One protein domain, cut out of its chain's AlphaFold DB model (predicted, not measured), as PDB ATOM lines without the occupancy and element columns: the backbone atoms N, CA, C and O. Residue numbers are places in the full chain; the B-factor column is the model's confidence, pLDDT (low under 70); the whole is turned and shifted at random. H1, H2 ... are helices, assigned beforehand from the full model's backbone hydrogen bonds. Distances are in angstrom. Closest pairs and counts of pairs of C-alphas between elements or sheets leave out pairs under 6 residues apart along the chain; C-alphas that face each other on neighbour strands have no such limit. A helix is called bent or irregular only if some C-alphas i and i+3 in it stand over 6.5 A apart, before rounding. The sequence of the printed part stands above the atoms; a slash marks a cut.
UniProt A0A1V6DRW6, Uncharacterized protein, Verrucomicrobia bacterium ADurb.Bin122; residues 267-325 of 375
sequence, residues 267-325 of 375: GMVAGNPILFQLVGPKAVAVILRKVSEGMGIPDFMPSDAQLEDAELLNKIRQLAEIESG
ATOM      1  N   GLY A 267     246.385 180.734 318.458       82.94
ATOM      2  CA  GLY A 267     246.207 179.878 319.634       82.94
ATOM      3  C   GLY A 267     246.539 180.591 320.950       82.94
ATOM      4  O   GLY A 267     245.806 180.453 321.927       82.94
ATOM      5  N   MET A 268     247.593 181.412 320.968       82.19
ATOM      6  CA  MET A 268     247.977 182.220 322.132       82.19
ATOM      7  C   MET A 268     246.943 183.309 322.461       82.19
ATOM      8  O   MET A 268     246.620 183.506 323.632       82.19
ATOM      9  N   VAL A 269     246.407 184.004 321.451       77.81
ATOM     10  CA  VAL A 269     245.380 185.045 321.644       77.81
ATOM     11  C   VAL A 269     244.034 184.433 322.040       77.81
ATOM     12  O   VAL A 269     243.376 184.957 322.931       77.81
ATOM     13  N   ALA A 270     243.642 183.304 321.445       76.94
ATOM     14  CA  ALA A 270     242.413 182.594 321.810       76.94
ATOM     15  C   ALA A 270     242.489 181.946 323.208       76.94
ATOM     16  O   ALA A 270     241.480 181.871 323.905       76.94
ATOM     17  N   GLY A 271     243.675 181.490 323.628       79.81
ATOM     18  CA  GLY A 271     243.892 180.857 324.930       79.81
ATOM     19  C   GLY A 271     244.051 181.824 326.110       79.81
ATOM     20  O   GLY A 271     243.951 181.389 327.255       79.81
ATOM     21  N   ASN A 272     244.300 183.118 325.868       82.31
ATOM     22  CA  ASN A 272     244.519 184.106 326.926       82.31
ATOM     23  C   ASN A 272     243.497 185.260 326.844       82.31
ATOM     24  O   ASN A 272     243.616 186.118 325.963       82.31
ATOM     25  N   PRO A 273     242.539 185.361 327.790       76.25
ATOM     26  CA  PRO A 273     241.478 186.367 327.735       76.25
ATOM     27  C   PRO A 273     241.990 187.813 327.848       76.25
ATOM     28  O   PRO A 273     241.345 188.719 327.327       76.25
ATOM     29  N   ILE A 274     243.158 188.043 328.462       79.06
ATOM     30  CA  ILE A 274     243.774 189.379 328.549       79.06
ATOM     31  C   ILE A 274     244.311 189.801 327.175       79.06
ATOM     32  O   ILE A 274     244.108 190.937 326.748       79.06
ATOM     33  N   LEU A 275     244.958 188.882 326.447       70.25
ATOM     34  CA  LEU A 275     245.447 189.153 325.091       70.25
ATOM     35  C   LEU A 275     244.289 189.321 324.103       70.25
ATOM     36  O   LEU A 275     244.345 190.215 323.262       70.25
ATOM     37  N   PHE A 276     243.221 188.533 324.239       77.00
ATOM     38  CA  PHE A 276     242.002 188.701 323.446       77.00
ATOM     39  C   PHE A 276     241.371 190.092 323.636       77.00
ATOM     40  O   PHE A 276     241.033 190.755 322.655       77.00
ATOM     41  N   GLN A 277     241.271 190.571 324.883       73.50
ATOM     42  CA  GLN A 277     240.761 191.915 325.189       73.50
ATOM     43  C   GLN A 277     241.673 193.040 324.672       73.50
ATOM     44  O   GLN A 277     241.163 194.059 324.214       73.50
ATOM     45  N   LEU A 278     242.999 192.861 324.714       70.75
ATOM     46  CA  LEU A 278     243.966 193.861 324.243       70.75
ATOM     47  C   LEU A 278     244.026 193.966 322.710       70.75
ATOM     48  O   LEU A 278     244.171 195.062 322.174       70.75
ATOM     49  N   VAL A 279     243.936 192.833 322.006       71.06
ATOM     50  CA  VAL A 279     243.956 192.772 320.534       71.06
ATOM     51  C   VAL A 279     242.607 193.207 319.943       71.06
ATOM     52  O   VAL A 279     242.571 193.822 318.878       71.06
ATOM     53  N   GLY A 280     241.506 192.933 320.646       73.81
ATOM     54  CA  GLY A 280     240.149 193.276 320.228       73.81
ATOM     55  C   GLY A 280     239.588 192.339 319.143       73.81
ATOM     56  O   GLY A 280     240.341 191.751 318.355       73.81
ATOM     57  N   PRO A 281     238.253 192.186 319.058       69.44
ATOM     58  CA  PRO A 281     237.636 191.185 318.188       69.44
ATOM     59  C   PRO A 281     237.868 191.470 316.695       69.44
ATOM     60  O   PRO A 281     238.012 190.527 315.920       69.44
ATOM     61  N   LYS A 282     237.999 192.743 316.287       68.56
ATOM     62  CA  LYS A 282     238.301 193.126 314.893       68.56
ATOM     63  C   LYS A 282     239.641 192.586 314.397       68.56
ATOM     64  O   LYS A 282     239.703 191.996 313.322       68.56
ATOM     65  N   ALA A 283     240.720 192.757 315.163       68.88
ATOM     66  CA  ALA A 283     242.039 192.295 314.733       68.88
ATOM     67  C   ALA A 283     242.126 190.760 314.726       68.88
ATOM     68  O   ALA A 283     242.740 190.188 313.825       68.88
ATOM     69  N   VAL A 284     241.442 190.086 315.662       71.38
ATOM     70  CA  VAL A 284     241.292 188.622 315.637       71.38
ATOM     71  C   VAL A 284     240.529 188.168 314.386       71.38
ATOM     72  O   VAL A 284     240.990 187.245 313.719       71.38
ATOM     73  N   ALA A 285     239.438 188.841 314.004       69.81
ATOM     74  CA  ALA A 285     238.697 188.542 312.776       69.81
ATOM     75  C   ALA A 285     239.542 188.753 311.503       69.81
ATOM     76  O   ALA A 285     239.555 187.893 310.630       69.81
ATOM     77  N   VAL A 286     240.326 189.834 311.408       75.19
ATOM     78  CA  VAL A 286     241.223 190.073 310.255       75.19
ATOM     79  C   VAL A 286     242.321 189.004 310.144       75.19
ATOM     80  O   VAL A 286     242.664 188.582 309.039       75.19
ATOM     81  N   ILE A 287     242.876 188.547 311.272       73.88
ATOM     82  CA  ILE A 287     243.870 187.462 311.292       73.88
ATOM     83  C   ILE A 287     243.217 186.135 310.896       73.88
ATOM     84  O   ILE A 287     243.743 185.431 310.035       73.88
ATOM     85  N   LEU A 288     242.056 185.817 311.473       72.19
ATOM     86  CA  LEU A 288     241.293 184.619 311.137       72.19
ATOM     87  C   LEU A 288     240.901 184.589 309.652       72.19
ATOM     88  O   LEU A 288     241.087 183.545 309.033       72.19
ATOM     89  N   ARG A 289     240.462 185.711 309.058       76.44
ATOM     90  CA  ARG A 289     240.098 185.819 307.628       76.44
ATOM     91  C   ARG A 289     241.284 185.462 306.721       76.44
ATOM     92  O   ARG A 289     241.149 184.642 305.815       76.44
ATOM     93  N   LYS A 290     242.487 185.963 307.036       73.50
ATOM     94  CA  LYS A 290     243.733 185.592 306.329       73.50
ATOM     95  C   LYS A 290     244.105 184.115 306.497       73.50
ATOM     96  O   LYS A 290     244.633 183.502 305.568       73.50
ATOM     97  N   VAL A 291     243.837 183.525 307.664       71.69
ATOM     98  CA  VAL A 291     244.077 182.094 307.910       71.69
ATOM     99  C   VAL A 291     243.057 181.224 307.160       71.69
ATOM    100  O   VAL A 291     243.464 180.238 306.546       71.69
ATOM    101  N   SER A 292     241.769 181.592 307.122       70.50
ATOM    102  CA  SER A 292     240.730 180.852 306.386       70.50
ATOM    103  C   SER A 292     240.922 180.920 304.871       70.50
ATOM    104  O   SER A 292     240.862 179.876 304.217       70.50
ATOM    105  N   GLU A 293     241.273 182.091 304.325       76.19
ATOM    106  CA  GLU A 293     241.744 182.238 302.936       76.19
ATOM    107  C   GLU A 293     242.935 181.304 302.664       76.19
ATOM    108  O   GLU A 293     242.957 180.558 301.684       76.19
ATOM    109  N   GLY A 294     243.905 181.271 303.586       68.31
ATOM    110  CA  GLY A 294     245.081 180.404 303.524       68.31
ATOM    111  C   GLY A 294     244.804 178.897 303.627       68.31
ATOM    112  O   GLY A 294     245.725 178.120 303.337       68.31
ATOM    113  N   MET A 295     243.586 178.503 304.020       66.88
ATOM    114  CA  MET A 295     243.073 177.127 304.104       66.88
ATOM    115  C   MET A 295     242.025 176.799 303.020       66.88
ATOM    116  O   MET A 295     241.595 175.651 302.936       66.88
ATOM    117  N   GLY A 296     241.620 177.767 302.190       65.56
ATOM    118  CA  GLY A 296     240.587 177.582 301.161       65.56
ATOM    119  C   GLY A 296     239.160 177.449 301.709       65.56
ATOM    120  O   GLY A 296     238.289 176.926 301.015       65.56
ATOM    121  N   ILE A 297     238.915 177.896 302.943       74.62
ATOM    122  CA  ILE A 297     237.580 177.924 303.551       74.62
ATOM    123  C   ILE A 297     236.904 179.241 303.123       74.62
ATOM    124  O   ILE A 297     237.546 180.288 303.240       74.62
ATOM    125  N   PRO A 298     235.650 179.231 302.621       65.56
ATOM    126  CA  PRO A 298     234.939 180.462 302.267       65.56
ATOM    127  C   PRO A 298     234.796 181.384 303.485       65.56
ATOM    128  O   PRO A 298     234.661 180.893 304.606       65.56
ATOM    129  N   ASP A 299     234.818 182.706 303.272       67.25
ATOM    130  CA  ASP A 299     234.737 183.668 304.378       67.25
ATOM    131  C   ASP A 299     233.420 183.493 305.150       67.25
ATOM    132  O   ASP A 299     232.325 183.641 304.604       67.25
ATOM    133  N   PHE A 300     233.555 183.127 306.421       65.69
ATOM    134  CA  PHE A 300     232.462 182.894 307.362       65.69
ATOM    135  C   PHE A 300     232.446 183.933 308.491       65.69
ATOM    136  O   PHE A 300     231.659 183.809 309.430       65.69
ATOM    137  N   MET A 301     233.335 184.932 308.444       67.00
ATOM    138  CA  MET A 301     233.434 185.948 309.486       67.00
ATOM    139  C   MET A 301     232.481 187.120 309.246       67.00
ATOM    140  O   MET A 301     232.238 187.495 308.097       67.00
ATOM    141  N   PRO A 302     231.967 187.745 310.323       70.25
ATOM    142  CA  PRO A 302     231.190 188.970 310.202       70.25
ATOM    143  C   PRO A 302     231.992 190.056 309.480       70.25
ATOM    144  O   PRO A 302     233.217 190.143 309.621       70.25
ATOM    145  N   SER A 303     231.301 190.898 308.715       70.12
ATOM    146  CA  SER A 303     231.939 192.051 308.084       70.12
ATOM    147  C   SER A 303     232.405 193.058 309.138       70.12
ATOM    148  O   SER A 303     231.890 193.108 310.256       70.12
ATOM    149  N   ASP A 304     233.370 193.897 308.774       66.88
ATOM    150  CA  ASP A 304     233.990 194.854 309.691       66.88
ATOM    151  C   ASP A 304     232.943 195.810 310.322       66.88
ATOM    152  O   ASP A 304     233.046 196.148 311.499       66.88
ATOM    153  N   ALA A 305     231.865 196.127 309.588       66.38
ATOM    154  CA  ALA A 305     230.702 196.874 310.084       66.38
ATOM    155  C   ALA A 305     229.813 196.066 311.057       66.38
ATOM    156  O   ALA A 305     229.355 196.596 312.065       66.38
ATOM    157  N   GLN A 306     229.603 194.766 310.814       65.88
ATOM    158  CA  GLN A 306     228.854 193.899 311.740       65.88
ATOM    159  C   GLN A 306     229.594 193.694 313.071       65.88
ATOM    160  O   GLN A 306     228.962 193.506 314.110       65.88
ATOM    161  N   LEU A 307     230.931 193.744 313.054       67.44
ATOM    162  CA  LEU A 307     231.750 193.735 314.269       67.44
ATOM    163  C   LEU A 307     231.606 195.045 315.058       67.44
ATOM    164  O   LEU A 307     231.576 195.007 316.286       67.44
ATOM    165  N   GLU A 308     231.469 196.186 314.378       70.75
ATOM    166  CA  GLU A 308     231.221 197.491 315.009       70.75
ATOM    167  C   GLU A 308     229.857 197.567 315.692       70.75
ATOM    168  O   GLU A 308     229.783 197.947 316.863       70.75
ATOM    169  N   ASP A 309     228.801 197.115 315.015       72.44
ATOM    170  CA  ASP A 309     227.465 197.028 315.608       72.44
ATOM    171  C   ASP A 309     227.448 196.080 316.820       72.44
ATOM    172  O   ASP A 309     226.850 196.399 317.848       72.44
ATOM    173  N   ALA A 310     228.155 194.944 316.754       72.38
ATOM    174  CA  ALA A 310     228.267 194.003 317.870       72.38
ATOM    175  C   ALA A 310     229.061 194.571 319.067       72.38
ATOM    176  O   ALA A 310     228.674 194.365 320.222       72.38
ATOM    177  N   GLU A 311     230.153 195.305 318.828       73.75
ATOM    178  CA  GLU A 311     230.895 196.026 319.874       73.75
ATOM    179  C   GLU A 311     230.030 197.104 320.544       73.75
ATOM    180  O   GLU A 311     230.056 197.246 321.772       73.75
ATOM    181  N   LEU A 312     229.247 197.847 319.756       75.56
ATOM    182  CA  LEU A 312     228.339 198.878 320.252       75.56
ATOM    183  C   LEU A 312     227.207 198.271 321.094       75.56
ATOM    184  O   LEU A 312     226.959 198.743 322.205       75.56
ATOM    185  N   LEU A 313     226.576 197.190 320.620       77.62
ATOM    186  CA  LEU A 313     225.522 196.485 321.357       77.62
ATOM    187  C   LEU A 313     226.023 195.964 322.710       77.62
ATOM    188  O   LEU A 313     225.333 196.106 323.721       77.62
ATOM    189  N   ASN A 314     227.236 195.404 322.746       77.56
ATOM    190  CA  ASN A 314     227.850 194.910 323.977       77.56
ATOM    191  C   ASN A 314     228.156 196.045 324.968       77.56
ATOM    192  O   ASN A 314     227.875 195.895 326.157       77.56
ATOM    193  N   LYS A 315     228.648 197.203 324.499       77.12
ATOM    194  CA  LYS A 315     228.837 198.394 325.351       77.12
ATOM    195  C   LYS A 315     227.518 198.917 325.920       77.12
ATOM    196  O   LYS A 315     227.459 199.234 327.104       77.12
ATOM    197  N   ILE A 316     226.458 198.972 325.111       79.62
ATOM    198  CA  ILE A 316     225.120 199.392 325.561       79.62
ATOM    199  C   ILE A 316     224.589 198.429 326.632       79.62
ATOM    200  O   ILE A 316     224.103 198.880 327.668       79.62
ATOM    201  N   ARG A 317     224.744 197.112 326.435       78.44
ATOM    202  CA  ARG A 317     224.382 196.096 327.438       78.44
ATOM    203  C   ARG A 317     225.126 196.286 328.758       78.44
ATOM    204  O   ARG A 317     224.502 196.267 329.811       78.44
ATOM    205  N   GLN A 318     226.435 196.516 328.690       76.62
ATOM    206  CA  GLN A 318     227.286 196.670 329.868       76.62
ATOM    207  C   GLN A 318     226.968 197.954 330.656       76.62
ATOM    208  O   GLN A 318     226.984 197.943 331.884       76.62
ATOM    209  N   LEU A 319     226.619 199.047 329.967       75.69
ATOM    210  CA  LEU A 319     226.128 200.273 330.606       75.69
ATOM    211  C   LEU A 319     224.761 200.059 331.279       75.69
ATOM    212  O   LEU A 319     224.585 200.468 332.424       75.69
ATOM    213  N   ALA A 320     223.835 199.356 330.617       77.88
ATOM    214  CA  ALA A 320     222.523 199.033 331.179       77.88
ATOM    215  C   ALA A 320     222.612 198.114 332.416       77.88
ATOM    216  O   ALA A 320     221.870 198.307 333.380       77.88
ATOM    217  N   GLU A 321     223.542 197.151 332.437       70.81
ATOM    218  CA  GLU A 321     223.794 196.318 333.621       70.81
ATOM    219  C   GLU A 321     224.312 197.151 334.804       70.81
ATOM    220  O   GLU A 321     223.800 197.004 335.916       70.81
ATOM    221  N   ILE A 322     225.245 198.086 334.574       67.25
ATOM    222  CA  ILE A 322     225.758 198.995 335.616       67.25
ATOM    223  C   ILE A 322     224.642 199.899 336.167       67.25
ATOM    224  O   ILE A 322     224.513 200.043 337.383       67.25
ATOM    225  N   GLU A 323     223.802 200.464 335.297       63.91
ATOM    226  CA  GLU A 323     222.670 201.311 335.693       63.91
ATOM    227  C   GLU A 323     221.622 200.521 336.505       63.91
ATOM    228  O   GLU A 323     221.158 200.986 337.550       63.91
ATOM    229  N   SER A 324     221.336 199.274 336.110       61.34
ATOM    230  CA  SER A 324     220.437 198.379 336.856       61.34
ATOM    231  C   SER A 324     220.991 197.954 338.228       61.34
ATOM    232  O   SER A 324     220.229 197.838 339.191       61.34
ATOM    233  N   GLY A 325     222.314 197.793 338.353       59.94
ATOM    234  CA  GLY A 325     222.984 197.481 339.618       59.94
ATOM    235  C   GLY A 325     222.970 198.648 340.611       59.94
ATOM    236  O   GLY A 325     222.737 198.441 341.804       59.94
TER     237      GLY A 325
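Overview. This is residues 267 to 325 of the 375 residues of an uncharacterized protein of Verrucomicrobia bacterium ADurb.Bin122 (UniProt A0A1V6DRW6). The model is an open, loose chain of three helices: H2 turns sharply near residue 281 like an L, the short H1 sits at the first end of H2, and after a link of 10 residues H3 folds back the opposite way. H3 meets H2 only near the kink, and its residues 312 to 325 stick out as a free arm. The printed part has 59 residues with three named helices, H1, H2 and H3 in that order, and no named strand; the class is all helix. The whole is loose, with a radius of gyration of the C-alphas of 14.2 A, and flat, with spans of 46 by 24 by 12 A.

Arrangement. H1, residues 267 to 271, and H2, residues 273 to 293, touch only at the corner by their tight link of 1 residue. Their closest C-alphas are those of Val 269 and Phe 276, 5.3 A apart, and H2 touches H1 with residues 275 to 279 alone. H2 has a kink of 93 degrees near residue 281 and is irregular: C-alphas 278 and 281 are 9.2 A apart, and its line is a rough one. H2 and H3, residues 304 to 325, form a helical hairpin but only just touch, with 3 pairs of C-alphas within 8 A. The closest are the C-alphas of Lys 282 and Leu 307, 6.6 A apart. H2 touches H3 with residues 281 to 282 alone, and H3 touches H2 with residues 304 to 307 alone. Their lines stand at a shallow tilt of 23 degrees, opposite ways, and their centres are 18.9 A apart. H1 and H3 are apart. Every O i to N i+4 pair is within hydrogen-bond range in H1 and H3, while in H2 14 of 17 are.

Along the chain. H1 begins at C-alpha 267, at (246.207, 179.878, 319.634). H2 begins at C-alpha 273, at (241.478, 186.367, 327.735), and measures 25.1 A from first to last C-alpha. H3 measures 32.0 A and ends at C-alpha 325, at (222.984, 197.481, 339.618).

Size, cuts and confidence. The two C-alphas farthest apart are those of Gly 296 and Gly 325, at 46.7 A. Without the residues that stand free, 312 to 325 of H3, the body has 45 residues and spans 30 by 26 by 10 A. The printed part has no cut, and the link from H2 to H3 is short but not tight. The mean pLDDT of the printed part is 72.3, and 19 residues are under 70, among them residues 281 to 283, 298 to 301, 304 to 307 and 322 to 325.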